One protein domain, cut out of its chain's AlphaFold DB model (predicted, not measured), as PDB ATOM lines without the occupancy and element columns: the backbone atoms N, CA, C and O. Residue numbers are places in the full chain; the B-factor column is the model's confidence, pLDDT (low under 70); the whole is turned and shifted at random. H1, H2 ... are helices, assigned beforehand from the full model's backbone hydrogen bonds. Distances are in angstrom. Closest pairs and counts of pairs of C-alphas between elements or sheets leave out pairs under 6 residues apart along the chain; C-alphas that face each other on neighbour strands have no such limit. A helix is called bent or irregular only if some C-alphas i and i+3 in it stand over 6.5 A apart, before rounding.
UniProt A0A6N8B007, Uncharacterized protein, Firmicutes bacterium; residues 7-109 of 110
ATOM      1  N   ASP A   7     235.606 271.704 238.137       91.81
ATOM      2  CA  ASP A   7     236.186 273.045 238.045       91.81
ATOM      3  C   ASP A   7     236.005 273.834 239.345       91.81
ATOM      4  O   ASP A   7     236.954 274.457 239.809       91.81
ATOM      5  N   GLU A   8     234.831 273.746 239.983       93.38
ATOM      6  CA  GLU A   8     234.581 274.390 241.282       93.38
ATOM      7  C   GLU A   8     235.499 273.835 242.378       93.38
ATOM      8  O   GLU A   8     236.079 274.600 243.145       93.38
ATOM      9  N   LEU A   9     235.671 272.508 242.448       93.00
ATOM     10  CA  LEU A   9     236.570 271.895 243.429       93.00
ATOM     11  C   LEU A   9     238.017 272.355 243.210       93.00
ATOM     12  O   LEU A   9     238.713 272.700 244.163       93.00
ATOM     13  N   LYS A  10     238.467 272.374 241.951       93.12
ATOM     14  CA  LYS A  10     239.816 272.818 241.596       93.12
ATOM     15  C   LYS A  10     240.036 274.293 241.930       93.12
ATOM     16  O   LYS A  10     241.105 274.642 242.426       93.12
ATOM     17  N   ASP A  11     239.046 275.142 241.675       95.00
ATOM     18  CA  ASP A  11     239.093 276.567 242.006       95.00
ATOM     19  C   ASP A  11     239.250 276.787 243.515       95.00
ATOM     20  O   ASP A  11     240.164 277.488 243.946       95.00
ATOM     21  N   VAL A  12     238.446 276.100 244.333       94.50
ATOM     22  CA  VAL A  12     238.549 276.176 245.799       94.50
ATOM     23  C   VAL A  12     239.918 275.697 246.294       94.50
ATOM     24  O   VAL A  12     240.541 276.373 247.111       94.50
ATOM     25  N   LEU A  13     240.431 274.572 245.786       93.44
ATOM     26  CA  LEU A  13     241.755 274.064 246.173       93.44
ATOM     27  C   LEU A  13     242.886 275.030 245.781       93.44
ATOM     28  O   LEU A  13     243.809 275.240 246.570       93.44
ATOM     29  N   ASN A  14     242.789 275.668 244.609       94.50
ATOM     30  CA  ASN A  14     243.745 276.686 244.172       94.50
ATOM     31  C   ASN A  14     243.680 277.940 245.050       94.50
ATOM     32  O   ASN A  14     244.726 278.438 245.463       94.50
ATOM     33  N   LYS A  15     242.475 278.420 245.387       95.12
ATOM     34  CA  LYS A  15     242.292 279.543 246.316       95.12
ATOM     35  C   LYS A  15     242.946 279.244 247.661       95.12
ATOM     36  O   LYS A  15     243.721 280.058 248.156       95.12
ATOM     37  N   LEU A  16     242.705 278.055 248.221       93.50
ATOM     38  CA  LEU A  16     243.332 277.629 249.475       93.50
ATOM     39  C   LEU A  16     244.853 277.596 249.366       93.50
ATOM     40  O   LEU A  16     245.532 278.164 250.218       93.50
ATOM     41  N   ARG A  17     245.392 277.004 248.296       93.12
ATOM     42  CA  ARG A  17     246.835 276.969 248.030       93.12
ATOM     43  C   ARG A  17     247.448 278.371 247.986       93.12
ATOM     44  O   ARG A  17     248.497 278.602 248.584       93.12
ATOM     45  N   ASN A  18     246.779 279.305 247.318       94.44
ATOM     46  CA  ASN A  18     247.226 280.688 247.169       94.44
ATOM     47  C   ASN A  18     246.919 281.565 248.394       94.44
ATOM     48  O   ASN A  18     247.251 282.751 248.389       94.44
ATOM     49  N   LYS A  19     246.310 281.003 249.451       91.69
ATOM     50  CA  LYS A  19     245.821 281.730 250.637       91.69
ATOM     51  C   LYS A  19     244.823 282.841 250.290       91.69
ATOM     52  O   LYS A  19     244.751 283.867 250.967       91.69
ATOM     53  N   GLU A  20     244.063 282.639 249.224       94.00
ATOM     54  CA  GLU A  20     242.957 283.501 248.834       94.00
ATOM     55  C   GLU A  20     241.741 283.260 249.736       94.00
ATOM     56  O   GLU A  20     241.621 282.245 250.427       94.00
ATOM     57  N   LYS A  21     240.814 284.220 249.742       90.56
ATOM     58  CA  LYS A  21     239.605 284.132 250.558       90.56
ATOM     59  C   LYS A  21     238.652 283.083 249.974       90.56
ATOM     60  O   LYS A  21     238.151 283.261 248.869       90.56
ATOM     61  N   VAL A  22     238.363 282.053 250.763       91.81
ATOM     62  CA  VAL A  22     237.332 281.038 250.500       91.81
ATOM     63  C   VAL A  22     236.182 281.264 251.473       91.81
ATOM     64  O   VAL A  22     236.415 281.587 252.642       91.81
ATOM     65  N   ASP A  23     234.943 281.169 251.002       92.31
ATOM     66  CA  ASP A  23     233.790 281.384 251.870       92.31
ATOM     67  C   ASP A  23     233.463 280.148 252.732       92.31
ATOM     68  O   ASP A  23     233.844 279.013 252.438       92.31
ATOM     69  N   ASN A  24     232.729 280.354 253.831       88.88
ATOM     70  CA  ASN A  24     232.396 279.260 254.750       88.88
ATOM     71  C   ASN A  24     231.510 278.181 254.106       88.88
ATOM     72  O   ASN A  24     231.546 277.034 254.540       88.88
ATOM     73  N   LYS A  25     230.720 278.517 253.077       89.88
ATOM     74  CA  LYS A  25     229.872 277.539 252.380       89.88
ATOM     75  C   LYS A  25     230.715 276.644 251.474       89.88
ATOM     76  O   LYS A  25     230.447 275.449 251.390       89.88
ATOM     77  N   GLU A  26     231.720 277.200 250.806       90.94
ATOM     78  CA  GLU A  26     232.720 276.474 250.028       90.94
ATOM     79  C   GLU A  26     233.531 275.547 250.942       90.94
ATOM     80  O   GLU A  26     233.670 274.364 250.629       90.94
ATOM     81  N   LEU A  27     233.976 276.035 252.106       90.00
ATOM     82  CA  LEU A  27     234.692 275.234 253.106       90.00
ATOM     83  C   LEU A  27     233.839 274.090 253.669       90.00
ATOM     84  O   LEU A  27     234.301 272.952 253.745       90.00
ATOM     85  N   ASP A  28     232.577 274.354 254.015       89.00
ATOM     86  CA  ASP A  28     231.667 273.312 254.498       89.00
ATOM     87  C   ASP A  28     231.394 272.247 253.432       89.00
ATOM     88  O   ASP A  28     231.354 271.056 253.746       89.00
ATOM     89  N   ARG A  29     231.259 272.643 252.159       89.94
ATOM     90  CA  ARG A  29     231.134 271.690 251.043       89.94
ATOM     91  C   ARG A  29     232.420 270.893 250.841       89.94
ATOM     92  O   ARG A  29     232.352 269.700 250.549       89.94
ATOM     93  N   LEU A  30     233.580 271.523 251.018       90.38
ATOM     94  CA  LEU A  30     234.885 270.892 250.836       90.38
ATOM     95  C   LEU A  30     235.108 269.723 251.804       90.38
ATOM     96  O   LEU A  30     235.717 268.734 251.400       90.38
ATOM     97  N   LYS A  31     234.528 269.760 253.015       89.06
ATOM     98  CA  LYS A  31     234.580 268.659 254.005       89.06
ATOM     99  C   LYS A  31     234.177 267.294 253.434       89.06
ATOM    100  O   LYS A  31     234.658 266.270 253.903       89.06
ATOM    101  N   MET A  32     233.312 267.265 252.419       86.38
ATOM    102  CA  MET A  32     232.846 266.024 251.786       86.38
ATOM    103  C   MET A  32     233.863 265.398 250.824       86.38
ATOM    104  O   MET A  32     233.691 264.255 250.402       86.38
ATOM    105  N   TYR A  33     234.875 266.162 250.420       88.31
ATOM    106  CA  TYR A  33     235.794 265.807 249.339       88.31
ATOM    107  C   TYR A  33     237.246 265.784 249.782       88.31
ATOM    108  O   TYR A  33     238.116 265.500 248.968       88.31
ATOM    109  N   ILE A  34     237.514 266.072 251.050       85.88
ATOM    110  CA  ILE A  34     238.853 265.997 251.608       85.88
ATOM    111  C   ILE A  34     239.145 264.585 252.112       85.88
ATOM    112  O   ILE A  34     238.289 263.965 252.750       85.88
ATOM    113  N   PRO A  35     240.349 264.052 251.856       80.00
ATOM    114  CA  PRO A  35     240.787 262.850 252.537       80.00
ATOM    115  C   PRO A  35     240.870 263.113 254.041       80.00
ATOM    116  O   PRO A  35     241.381 264.144 254.479       80.00
ATOM    117  N   LEU A  36     240.361 262.166 254.831       77.00
ATOM    118  CA  LEU A  36     240.497 262.210 256.282       77.00
ATOM    119  C   LEU A  36     241.979 262.072 256.639       77.00
ATOM    120  O   LEU A  36     242.571 261.004 256.482       77.00
ATOM    121  N   HIS A  37     242.568 263.161 257.120       68.44
ATOM    122  CA  HIS A  37     243.920 263.179 257.652       68.44
ATOM    123  C   HIS A  37     243.831 263.039 259.165       68.44
ATOM    124  O   HIS A  37     243.677 264.019 259.890       68.44
ATOM    125  N   LEU A  38     243.918 261.795 259.638       61.69
ATOM    126  CA  LEU A  38     244.071 261.525 261.061       61.69
ATOM    127  C   LEU A  38     245.483 261.938 261.483       61.69
ATOM    128  O   LEU A  38     246.470 261.502 260.884       61.69
ATOM    129  N   THR A  39     245.585 262.782 262.508       71.88
ATOM    130  CA  THR A  39     246.875 263.064 263.140       71.88
ATOM    131  C   THR A  39     247.387 261.798 263.830       71.88
ATOM    132  O   THR A  39     246.622 260.880 264.136       71.88
ATOM    133  N   LYS A  40     248.698 261.734 264.088       75.19
ATOM    134  CA  LYS A  40     249.293 260.606 264.820       75.19
ATOM    135  C   LYS A  40     248.628 260.413 266.188       75.19
ATOM    136  O   LYS A  40     248.311 259.286 266.543       75.19
ATOM    137  N   GLU A  41     248.369 261.507 266.900       77.50
ATOM    138  CA  GLU A  41     247.678 261.499 268.194       77.50
ATOM    139  C   GLU A  41     246.277 260.891 268.066       77.50
ATOM    140  O   GLU A  41     245.922 259.981 268.808       77.50
ATOM    141  N   HIS A  42     245.516 261.302 267.050       74.81
ATOM    142  CA  HIS A  42     244.175 260.777 266.811       74.81
ATOM    143  C   HIS A  42     244.196 259.282 266.434       74.81
ATOM    144  O   HIS A  42     243.340 258.505 266.859       74.81
ATOM    145  N   ALA A  43     245.191 258.851 265.653       78.69
ATOM    146  CA  ALA A  43     245.384 257.443 265.313       78.69
ATOM    147  C   ALA A  43     245.746 256.592 266.545       78.69
ATOM    148  O   ALA A  43     245.255 255.470 266.674       78.69
ATOM    149  N   GLU A  44     246.561 257.122 267.463       84.38
ATOM    150  CA  GLU A  44     246.902 256.472 268.734       84.38
ATOM    151  C   GLU A  44     245.686 256.374 269.668       84.38
ATOM    152  O   GLU A  44     245.441 255.313 270.246       84.38
ATOM    153  N   GLU A  45     244.872 257.430 269.763       84.75
ATOM    154  CA  GLU A  45     243.613 257.410 270.517       84.75
ATOM    155  C   GLU A  45     242.635 256.365 269.967       84.75
ATOM    156  O   GLU A  45     242.055 255.590 270.733       84.75
ATOM    157  N   MET A  46     242.489 256.288 268.641       84.06
ATOM    158  CA  MET A  46     241.669 255.262 267.995       84.06
ATOM    159  C   MET A  46     242.215 253.854 268.240       84.06
ATOM    160  O   MET A  46     241.438 252.952 268.549       84.06
ATOM    161  N   ALA A  47     243.530 253.654 268.133       86.38
ATOM    162  CA  ALA A  47     244.159 252.357 268.374       86.38
ATOM    163  C   ALA A  47     243.908 251.880 269.811       86.38
ATOM    164  O   ALA A  47     243.440 250.760 270.015       86.38
ATOM    165  N   LYS A  48     244.112 252.764 270.794       89.19
ATOM    166  CA  LYS A  48     243.829 252.477 272.201       89.19
ATOM    167  C   LYS A  48     242.351 252.162 272.429       89.19
ATOM    168  O   LYS A  48     242.026 251.200 273.116       89.19
ATOM    169  N   MET A  49     241.447 252.935 271.830       88.50
ATOM    170  CA  MET A  49     240.009 252.687 271.939       88.50
ATOM    171  C   MET A  49     239.626 251.312 271.374       88.50
ATOM    172  O   MET A  49     238.823 250.599 271.976       88.50
ATOM    173  N   VAL A  50     240.210 250.914 270.240       88.19
ATOM    174  CA  VAL A  50     239.999 249.589 269.640       88.19
ATOM    175  C   VAL A  50     240.510 248.479 270.561       88.19
ATOM    176  O   VAL A  50     239.825 247.466 270.724       88.19
ATOM    177  N   GLU A  51     241.670 248.662 271.193       91.69
ATOM    178  CA  GLU A  51     242.197 247.717 272.183       91.69
ATOM    179  C   GLU A  51     241.286 247.603 273.410       91.69
ATOM    180  O   GLU A  51     240.924 246.495 273.800       91.69
ATOM    181  N   GLU A  52     240.820 248.721 273.969       91.88
ATOM    182  CA  GLU A  52     239.898 248.731 275.114       91.88
ATOM    183  C   GLU A  52     238.565 248.035 274.803       91.88
ATOM    184  O   GLU A  52     238.018 247.333 275.660       91.88
ATOM    185  N   ILE A  53     238.051 248.190 273.578       91.06
ATOM    186  CA  ILE A  53     236.857 247.474 273.111       91.06
ATOM    187  C   ILE A  53     237.144 245.974 273.005       91.06
ATOM    188  O   ILE A  53     236.346 245.154 273.461       91.06
ATOM    189  N   ARG A  54     238.292 245.598 272.429       89.69
ATOM    190  CA  ARG A  54     238.693 244.194 272.265       89.69
ATOM    191  C   ARG A  54     238.890 243.485 273.606       89.69
ATOM    192  O   ARG A  54     238.552 242.311 273.724       89.69
ATOM    193  N   GLU A  55     239.418 244.188 274.601       94.25
ATOM    194  CA  GLU A  55     239.616 243.685 275.963       94.25
ATOM    195  C   GLU A  55     238.338 243.728 276.819       94.25
ATOM    196  O   GLU A  55     238.358 243.305 277.975       94.25
ATOM    197  N   GLY A  56     237.222 244.240 276.284       89.00
ATOM    198  CA  GLY A  56     235.948 244.354 276.999       89.00
ATOM    199  C   GLY A  56     235.929 245.431 278.090       89.00
ATOM    200  O   GLY A  56     234.981 245.494 278.870       89.00
ATOM    201  N   LYS A  57     236.952 246.294 278.144       92.19
ATOM    202  CA  LYS A  57     237.045 247.434 279.072       92.19
ATOM    203  C   LYS A  57     236.119 248.581 278.668       92.19
ATOM    204  O   LYS A  57     235.753 249.398 279.511       92.19
ATOM    205  N   ARG A  58     235.735 248.636 277.390       88.50
ATOM    206  CA  ARG A  58     234.848 249.652 276.815       88.50
ATOM    207  C   ARG A  58     233.820 249.012 275.882       88.50
ATOM    208  O   ARG A  58     234.118 248.040 275.195       88.50
ATOM    209  N   GLN A  59     232.612 249.571 275.827       89.12
ATOM    210  CA  GLN A  59     231.624 249.182 274.817       89.12
ATOM    211  C   GLN A  59     231.952 249.810 273.448       89.12
ATOM    212  O   GLN A  59     232.520 250.906 273.401       89.12
ATOM    213  N   PRO A  60     231.593 249.155 272.328       88.44
ATOM    214  CA  PRO A  60     231.668 249.779 271.013       88.44
ATOM    215  C   PRO A  60     230.884 251.092 270.972       88.44
ATOM    216  O   PRO A  60     229.816 251.191 271.574       88.44
ATOM    217  N   LEU A  61     231.393 252.064 270.212       86.56
ATOM    218  CA  LEU A  61     230.749 253.368 270.067       86.56
ATOM    219  C   LEU A  61     229.298 253.248 269.576       86.56
ATOM    220  O   LEU A  61     228.988 252.507 268.625       86.56
ATOM    221  N   SER A  62     228.422 254.055 270.172       90.25
ATOM    222  CA  SER A  62     227.050 254.233 269.714       90.25
ATOM    223  C   SER A  62     227.018 254.805 268.289       90.25
ATOM    224  O   SER A  62     228.040 255.128 267.667       90.25
ATOM    225  N   LYS A  63     225.826 254.870 267.690       88.75
ATOM    226  CA  LYS A  63     225.677 255.547 266.395       88.75
ATOM    227  C   LYS A  63     225.901 257.054 266.527       88.75
ATOM    228  O   LYS A  63     226.532 257.615 265.636       88.75
ATOM    229  N   GLU A  64     225.428 257.678 267.608       90.94
ATOM    230  CA  GLU A  64     225.661 259.106 267.851       90.94
ATOM    231  C   GLU A  64     227.148 259.392 268.070       90.94
ATOM    232  O   GLU A  64     227.701 260.236 267.373       90.94
ATOM    233  N   GLU A  65     227.829 258.621 268.923       86.50
ATOM    234  CA  GLU A  65     229.257 258.833 269.207       86.50
ATOM    235  C   GLU A  65     230.122 258.693 267.945       86.50
ATOM    236  O   GLU A  65     231.055 259.465 267.720       86.50
ATOM    237  N   ARG A  66     229.796 257.730 267.070       85.88
ATOM    238  CA  ARG A  66     230.471 257.592 265.770       85.88
ATOM    239  C   ARG A  66     230.233 258.791 264.863       85.88
ATOM    240  O   ARG A  66     231.155 259.191 264.157       85.88
ATOM    241  N   ALA A  67     229.018 259.335 264.852       86.31
ATOM    242  CA  ALA A  67     228.681 260.491 264.032       86.31
ATOM    243  C   ALA A  67     229.400 261.758 264.521       86.31
ATOM    244  O   ALA A  67     229.958 262.488 263.702       86.31
ATOM    245  N   GLU A  68     229.447 261.980 265.836       87.69
ATOM    246  CA  GLU A  68     230.171 263.096 266.455       87.69
ATOM    247  C   GLU A  68     231.675 263.007 266.193       87.69
ATOM    248  O   GLU A  68     232.281 263.968 265.717       87.69
ATOM    249  N   MET A  69     232.271 261.830 266.414       85.06
ATOM    250  CA  MET A  69     233.682 261.589 266.113       85.06
ATOM    251  C   MET A  69     233.974 261.829 264.630       85.06
ATOM    252  O   MET A  69     234.926 262.520 264.283       85.06
ATOM    253  N   HIS A  70     233.125 261.328 263.732       83.56
ATOM    254  CA  HIS A  70     233.292 261.549 262.301       83.56
ATOM    255  C   HIS A  70     233.198 263.038 261.922       83.56
ATOM    256  O   HIS A  70     234.002 263.516 261.123       83.56
ATOM    257  N   GLN A  71     232.257 263.794 262.496       85.12
ATOM    258  CA  GLN A  71     232.167 265.243 262.279       85.12
ATOM    259  C   GLN A  71     233.413 265.982 262.760       85.12
ATOM    260  O   GLN A  71     233.931 266.827 262.025       85.12
ATOM    261  N   LYS A  72     233.908 265.646 263.953       85.75
ATOM    262  CA  LYS A  72     235.135 266.228 264.500       85.75
ATOM    263  C   LYS A  72     236.324 265.962 263.574       85.75
ATOM    264  O   LYS A  72     237.037 266.890 263.208       85.75
ATOM    265  N   ASN A  73     236.461 264.727 263.099       84.56
ATOM    266  CA  ASN A  73     237.577 264.321 262.246       84.56
ATOM    267  C   ASN A  73     237.542 265.003 260.879       84.56
ATOM    268  O   ASN A  73     238.590 265.352 260.337       84.56
ATOM    269  N   MET A  74     236.348 265.223 260.321       85.12
ATOM    270  CA  MET A  74     236.196 266.003 259.092       85.12
ATOM    271  C   MET A  74     236.595 267.468 259.289       85.12
ATOM    272  O   MET A  74     237.223 268.039 258.403       85.12
ATOM    273  N   ALA A  75     236.243 268.077 260.426       85.81
ATOM    274  CA  ALA A  75     236.630 269.454 260.725       85.81
ATOM    275  C   ALA A  75     238.155 269.588 260.870       85.81
ATOM    276  O   ALA A  75     238.756 270.396 260.170       85.81
ATOM    277  N   GLU A  76     238.786 268.723 261.668       86.75
ATOM    278  CA  GLU A  76     240.247 268.710 261.836       86.75
ATOM    279  C   GLU A  76     240.976 268.448 260.508       86.75
ATOM    280  O   GLU A  76     241.974 269.093 260.194       86.75
ATOM    281  N   SER A  77     240.462 267.531 259.682       87.00
ATOM    282  CA  SER A  77     241.041 267.251 258.360       87.00
ATOM    283  C   SER A  77     240.958 268.458 257.425       87.00
ATOM    284  O   SER A  77     241.876 268.675 256.632       87.00
ATOM    285  N   LEU A  78     239.875 269.239 257.508       89.50
ATOM    286  CA  LEU A  78     239.721 270.456 256.717       89.50
ATOM    287  C   LEU A  78     240.769 271.485 257.127       89.50
ATOM    288  O   LEU A  78     241.472 271.992 256.257       89.50
ATOM    289  N   ASP A  79     240.901 271.745 258.427       89.12
ATOM    290  CA  ASP A  79     241.873 272.706 258.953       89.12
ATOM    291  C   ASP A  79     243.301 272.307 258.550       89.12
ATOM    292  O   ASP A  79     244.051 273.116 257.998       89.12
ATOM    293  N   ASN A  80     243.638 271.021 258.692       87.38
ATOM    294  CA  ASN A  80     244.933 270.480 258.281       87.38
ATOM    295  C   ASN A  80     245.212 270.696 256.788       87.38
ATOM    296  O   ASN A  80     246.313 271.105 256.419       87.38
ATOM    297  N   ILE A  81     244.237 270.439 255.912       88.31
ATOM    298  CA  ILE A  81     244.402 270.651 254.468       88.31
ATOM    299  C   ILE A  81     244.536 272.136 254.138       88.31
ATOM    300  O   ILE A  81     245.425 272.501 253.370       88.31
ATOM    301  N   VAL A  82     243.704 272.996 254.726       89.69
ATOM    302  CA  VAL A  82     243.764 274.450 254.519       89.69
ATOM    303  C   VAL A  82     245.145 274.995 254.897       89.69
ATOM    304  O   VAL A  82     245.706 275.819 254.173       89.69
ATOM    305  N   GLU A  83     245.740 274.497 255.981       89.94
ATOM    306  CA  GLU A  83     247.082 274.900 256.407       89.94
ATOM    307  C   GLU A  83     248.226 274.255 255.612       89.94
ATOM    308  O   GLU A  83     249.317 274.838 255.524       89.94
ATOM    309  N   ALA A  84     248.018 273.049 255.078       89.19
ATOM    310  CA  ALA A  84     249.049 272.274 254.396       89.19
ATOM    311  C   ALA A  84     249.161 272.611 252.905       89.19
ATOM    312  O   ALA A  84     250.284 272.700 252.409       89.19
ATOM    313  N   LEU A  85     248.048 272.849 252.197       91.00
ATOM    314  CA  LEU A  85     248.045 273.112 250.747       91.00
ATOM    315  C   LEU A  85     249.018 274.226 250.316       91.00
ATOM    316  O   LEU A  85     249.734 274.019 249.337       91.00
ATOM    317  N   PRO A  86     249.144 275.366 251.028       93.00
ATOM    318  CA  PRO A  86     250.107 276.410 250.664       93.00
ATOM    319  C   PRO A  86     251.579 276.021 250.856       93.00
ATOM    320  O   PRO A  86     252.465 276.721 250.369       93.00
ATOM    321  N   LYS A  87     251.850 274.973 251.642       91.62
ATOM    322  CA  LYS A  87     253.197 274.502 252.002       91.62
ATOM    323  C   LYS A  87     253.634 273.294 251.163       91.62
ATOM    324  O   LYS A  87     254.809 272.942 251.200       91.62
ATOM    325  N   MET A  88     252.702 272.658 250.456       92.12
ATOM    326  CA  MET A  88     252.964 271.509 249.592       92.12
ATOM    327  C   MET A  88     253.754 271.918 248.348       92.12
ATOM    328  O   MET A  88     253.511 272.973 247.756       92.12
ATOM    329  N   ASP A  89     254.668 271.052 247.918       93.62
ATOM    330  CA  ASP A  89     255.265 271.166 246.588       93.62
ATOM    331  C   ASP A  89     254.245 270.814 245.481       93.62
ATOM    332  O   ASP A  89     253.150 270.313 245.745       93.62
ATOM    333  N   GLU A  90     254.583 271.082 244.216       92.38
ATOM    334  CA  GLU A  90     253.673 270.831 243.082       92.38
ATOM    335  C   GLU A  90     253.217 269.374 242.973       92.38
ATOM    336  O   GLU A  90     252.079 269.099 242.580       92.38
ATOM    337  N   LYS A  91     254.092 268.425 243.318       92.50
ATOM    338  CA  LYS A  91     253.777 267.002 243.230       92.50
ATOM    339  C   LYS A  91     252.772 266.632 244.317       92.50
ATOM    340  O   LYS A  91     251.726 266.068 244.003       92.50
ATOM    341  N   GLN A  92     253.057 267.010 245.561       90.06
ATOM    342  CA  GLN A  92     252.176 266.811 246.711       90.06
ATOM    343  C   GLN A  92     250.811 267.472 246.492       90.06
ATOM    344  O   GLN A  92     249.774 266.858 246.739       90.06
ATOM    345  N   TYR A  93     250.798 268.696 245.961       91.38
ATOM    346  CA  TYR A  93     249.566 269.407 245.643       91.38
ATOM    347  C   TYR A  93     248.743 268.690 244.565       91.38
ATOM    348  O   TYR A  93     247.529 268.531 244.704       91.38
ATOM    349  N   THR A  94     249.395 268.217 243.499       90.88
ATOM    350  CA  THR A  94     248.731 267.477 242.416       90.88
ATOM    351  C   THR A  94     248.134 266.163 242.921       90.88
ATOM    352  O   THR A  94     247.007 265.808 242.559       90.88
ATOM    353  N   GLU A  95     248.853 265.451 243.788       91.19
ATOM    354  CA  GLU A  95     248.363 264.238 244.444       91.19
ATOM    355  C   GLU A  95     247.148 264.544 245.334       91.19
ATOM    356  O   GLU A  95     246.106 263.903 245.178       91.19
ATOM    357  N   ALA A  96     247.218 265.580 246.178       89.94
ATOM    358  CA  ALA A  96     246.105 266.004 247.029       89.94
ATOM    359  C   ALA A  96     244.857 266.389 246.210       89.94
ATOM    360  O   ALA A  96     243.748 265.943 246.518       89.94
ATOM    361  N   CYS A  97     245.025 267.138 245.115       91.38
ATOM    362  CA  CYS A  97     243.934 267.461 244.189       91.38
ATOM    363  C   CYS A  97     243.319 266.203 243.567       91.38
ATOM    364  O   CYS A  97     242.099 266.092 243.455       91.38
ATOM    365  N   THR A  98     244.156 265.237 243.182       92.31
ATOM    366  CA  THR A  98     243.710 263.970 242.586       92.31
ATOM    367  C   THR A  98     242.898 263.143 243.582       92.31
ATOM    368  O   THR A  98     241.869 262.566 243.216       92.31
ATOM    369  N   MET A  99     243.317 263.110 244.849       90.62
ATOM    370  CA  MET A  99     242.563 262.462 245.922       90.62
ATOM    371  C   MET A  99     241.204 263.137 246.125       90.62
ATOM    372  O   MET A  99     240.184 262.446 246.146       90.62
ATOM    373  N   CYS A 100     241.168 264.473 246.180       90.94
ATOM    374  CA  CYS A 100     239.919 265.211 246.355       90.94
ATOM    375  C   CYS A 100     238.949 264.995 245.182       90.94
ATOM    376  O   CYS A 100     237.760 264.746 245.381       90.94
ATOM    377  N   GLU A 101     239.453 265.008 243.946       90.94
ATOM    378  CA  GLU A 101     238.651 264.729 242.749       90.94
ATOM    379  C   GLU A 101     238.135 263.282 242.729       90.94
ATOM    380  O   GLU A 101     237.004 263.016 242.311       90.94
ATOM    381  N   THR A 102     238.936 262.331 243.213       90.44
ATOM    382  CA  THR A 102     238.517 260.930 243.340       90.44
ATOM    383  C   THR A 102     237.360 260.795 244.327       90.44
ATOM    384  O   THR A 102     236.348 260.175 243.994       90.44
ATOM    385  N   LEU A 103     237.463 261.431 245.499       88.88
ATOM    386  CA  LEU A 103     236.393 261.465 246.498       88.88
ATOM    387  C   LEU A 103     235.140 262.151 245.948       88.88
ATOM    388  O   LEU A 103     234.042 261.610 246.064       88.88
ATOM    389  N   ARG A 104     235.289 263.278 245.243       90.94
ATOM    390  CA  ARG A 104     234.178 263.966 244.568       90.94
ATOM    391  C   ARG A 104     233.420 263.057 243.617       90.94
ATOM    392  O   ARG A 104     232.191 263.038 243.643       90.94
ATOM    393  N   ARG A 105     234.129 262.268 242.808       88.62
ATOM    394  CA  ARG A 105     233.508 261.297 241.893       88.62
ATOM    395  C   ARG A 105     232.799 260.167 242.625       88.62
ATOM    396  O   ARG A 105     231.772 259.714 242.137       88.62
ATOM    397  N   GLN A 106     233.336 259.689 243.746       86.31
ATOM    398  CA  GLN A 106     232.693 258.643 244.545       86.31
ATOM    399  C   GLN A 106     231.414 259.155 245.205       86.31
ATOM    400  O   GLN A 106     230.375 258.512 245.107       86.31
ATOM    401  N   VAL A 107     231.473 260.340 245.811       82.06
ATOM    402  CA  VAL A 107     230.324 260.978 246.461       82.06
ATOM    403  C   VAL A 107     229.240 261.332 245.445       82.06
ATOM    404  O   VAL A 107     228.076 261.110 245.724       82.06
ATOM    405  N   ALA A 108     229.597 261.815 244.251       75.44
ATOM    406  CA  ALA A 108     228.625 262.155 243.207       75.44
ATOM    407  C   ALA A 108     227.942 260.938 242.546       75.44
ATOM    408  O   ALA A 108     227.030 261.119 241.742       75.44
ATOM    409  N   ARG A 109     228.420 259.714 242.811       70.25
ATOM    410  CA  ARG A 109     227.828 258.462 242.307       70.25
ATOM    411  C   ARG A 109     226.841 257.822 243.287       70.25
ATOM    412  O   ARG A 109     226.115 256.928 242.859       70.25
TER     413      ARG A 109
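What this domain is: This is residues 7 to 109 of the 110 residues of an uncharacterized protein of Firmicutes bacterium (UniProt A0A6N8B007). The domain is a loose, elongated group of helices: H1, H2 and H5 gather at one end with the last turns of the long helix H4, and H3 lies at the other end. H3 runs outward from this gathering, and H4 runs back to it, with a gap between the two, as an open loop; residues 62 to 68, of which 63 to 68 belong to H4, stick out free. The printed part has 103 residues with five named helices, H1 to H5 in order along the chain, and no named strand; the class is all helix. The whole is loose, with a radius of gyration of the C-alphas of 16.0 A, and spans 48 by 28 by 23 A.

How they stand to each other: H1, residues 7 to 17, is close to but not clearly touching H2, residues 24 to 30; their closest C-alphas are those of Val 12 and Glu 26, 7.2 A apart. Their lines stand at a steep tilt of 69 degrees, only just short of about perpendicular, and they run opposite ways. H3, residues 40 to 54, is apart from H1 and H2. H4, residues 63 to 87, is apart from H3 but touches H1 with its residues 82 to 87 alone, the closest C-alphas being those of Arg 17 and Pro 86 at 4.2 A. H1 and H4 run the same way at a steep tilt of 67 degrees. H2 and H4 are close but not clearly touching, with C-alphas 30 and 78 the closest at 7.6 A, and about perpendicular at 80 degrees. H5, residues 90 to 107, only just touches H1, with 3 pairs of C-alphas within 8 A; its residues 97 to 101 alone do so, and the closest C-alphas are those of Leu 13 and Cys 97, 7.2 A apart. H5 is close to but not clearly touching H4, opposite ways at a shallow tilt of 31 degrees; the closest C-alphas are those of Leu 85 and Tyr 93, 6.5 A apart. Every O i to N i+4 pair is within hydrogen-bond range in H1, H2, H3 and H5, and 19 of 21 are in H4.

Where its parts are: H1 begins at C-alpha 7, (236.186, 273.045, 238.045), and measures 15.1 A; H2 measures 9.6 A and H3 20.9 A. H4, the longest helix, begins at C-alpha 63, (225.677, 255.547, 266.395), and measures 36.4 A; it is only just irregular, with C-alphas 83 and 86 6.7 A apart. H5 measures 25.6 A and ends at C-alpha 107, (230.324, 260.978, 246.461).

The domain as a whole: The two C-alphas farthest apart are those of Glu 20 and Gly 56, at 48.7 A. The printed part has no cut. The link from H4 to H5 is tight, the other three are short, and no link is long. The mean pLDDT of the printed part is 88.0, and residues 37 to 38 are under 70.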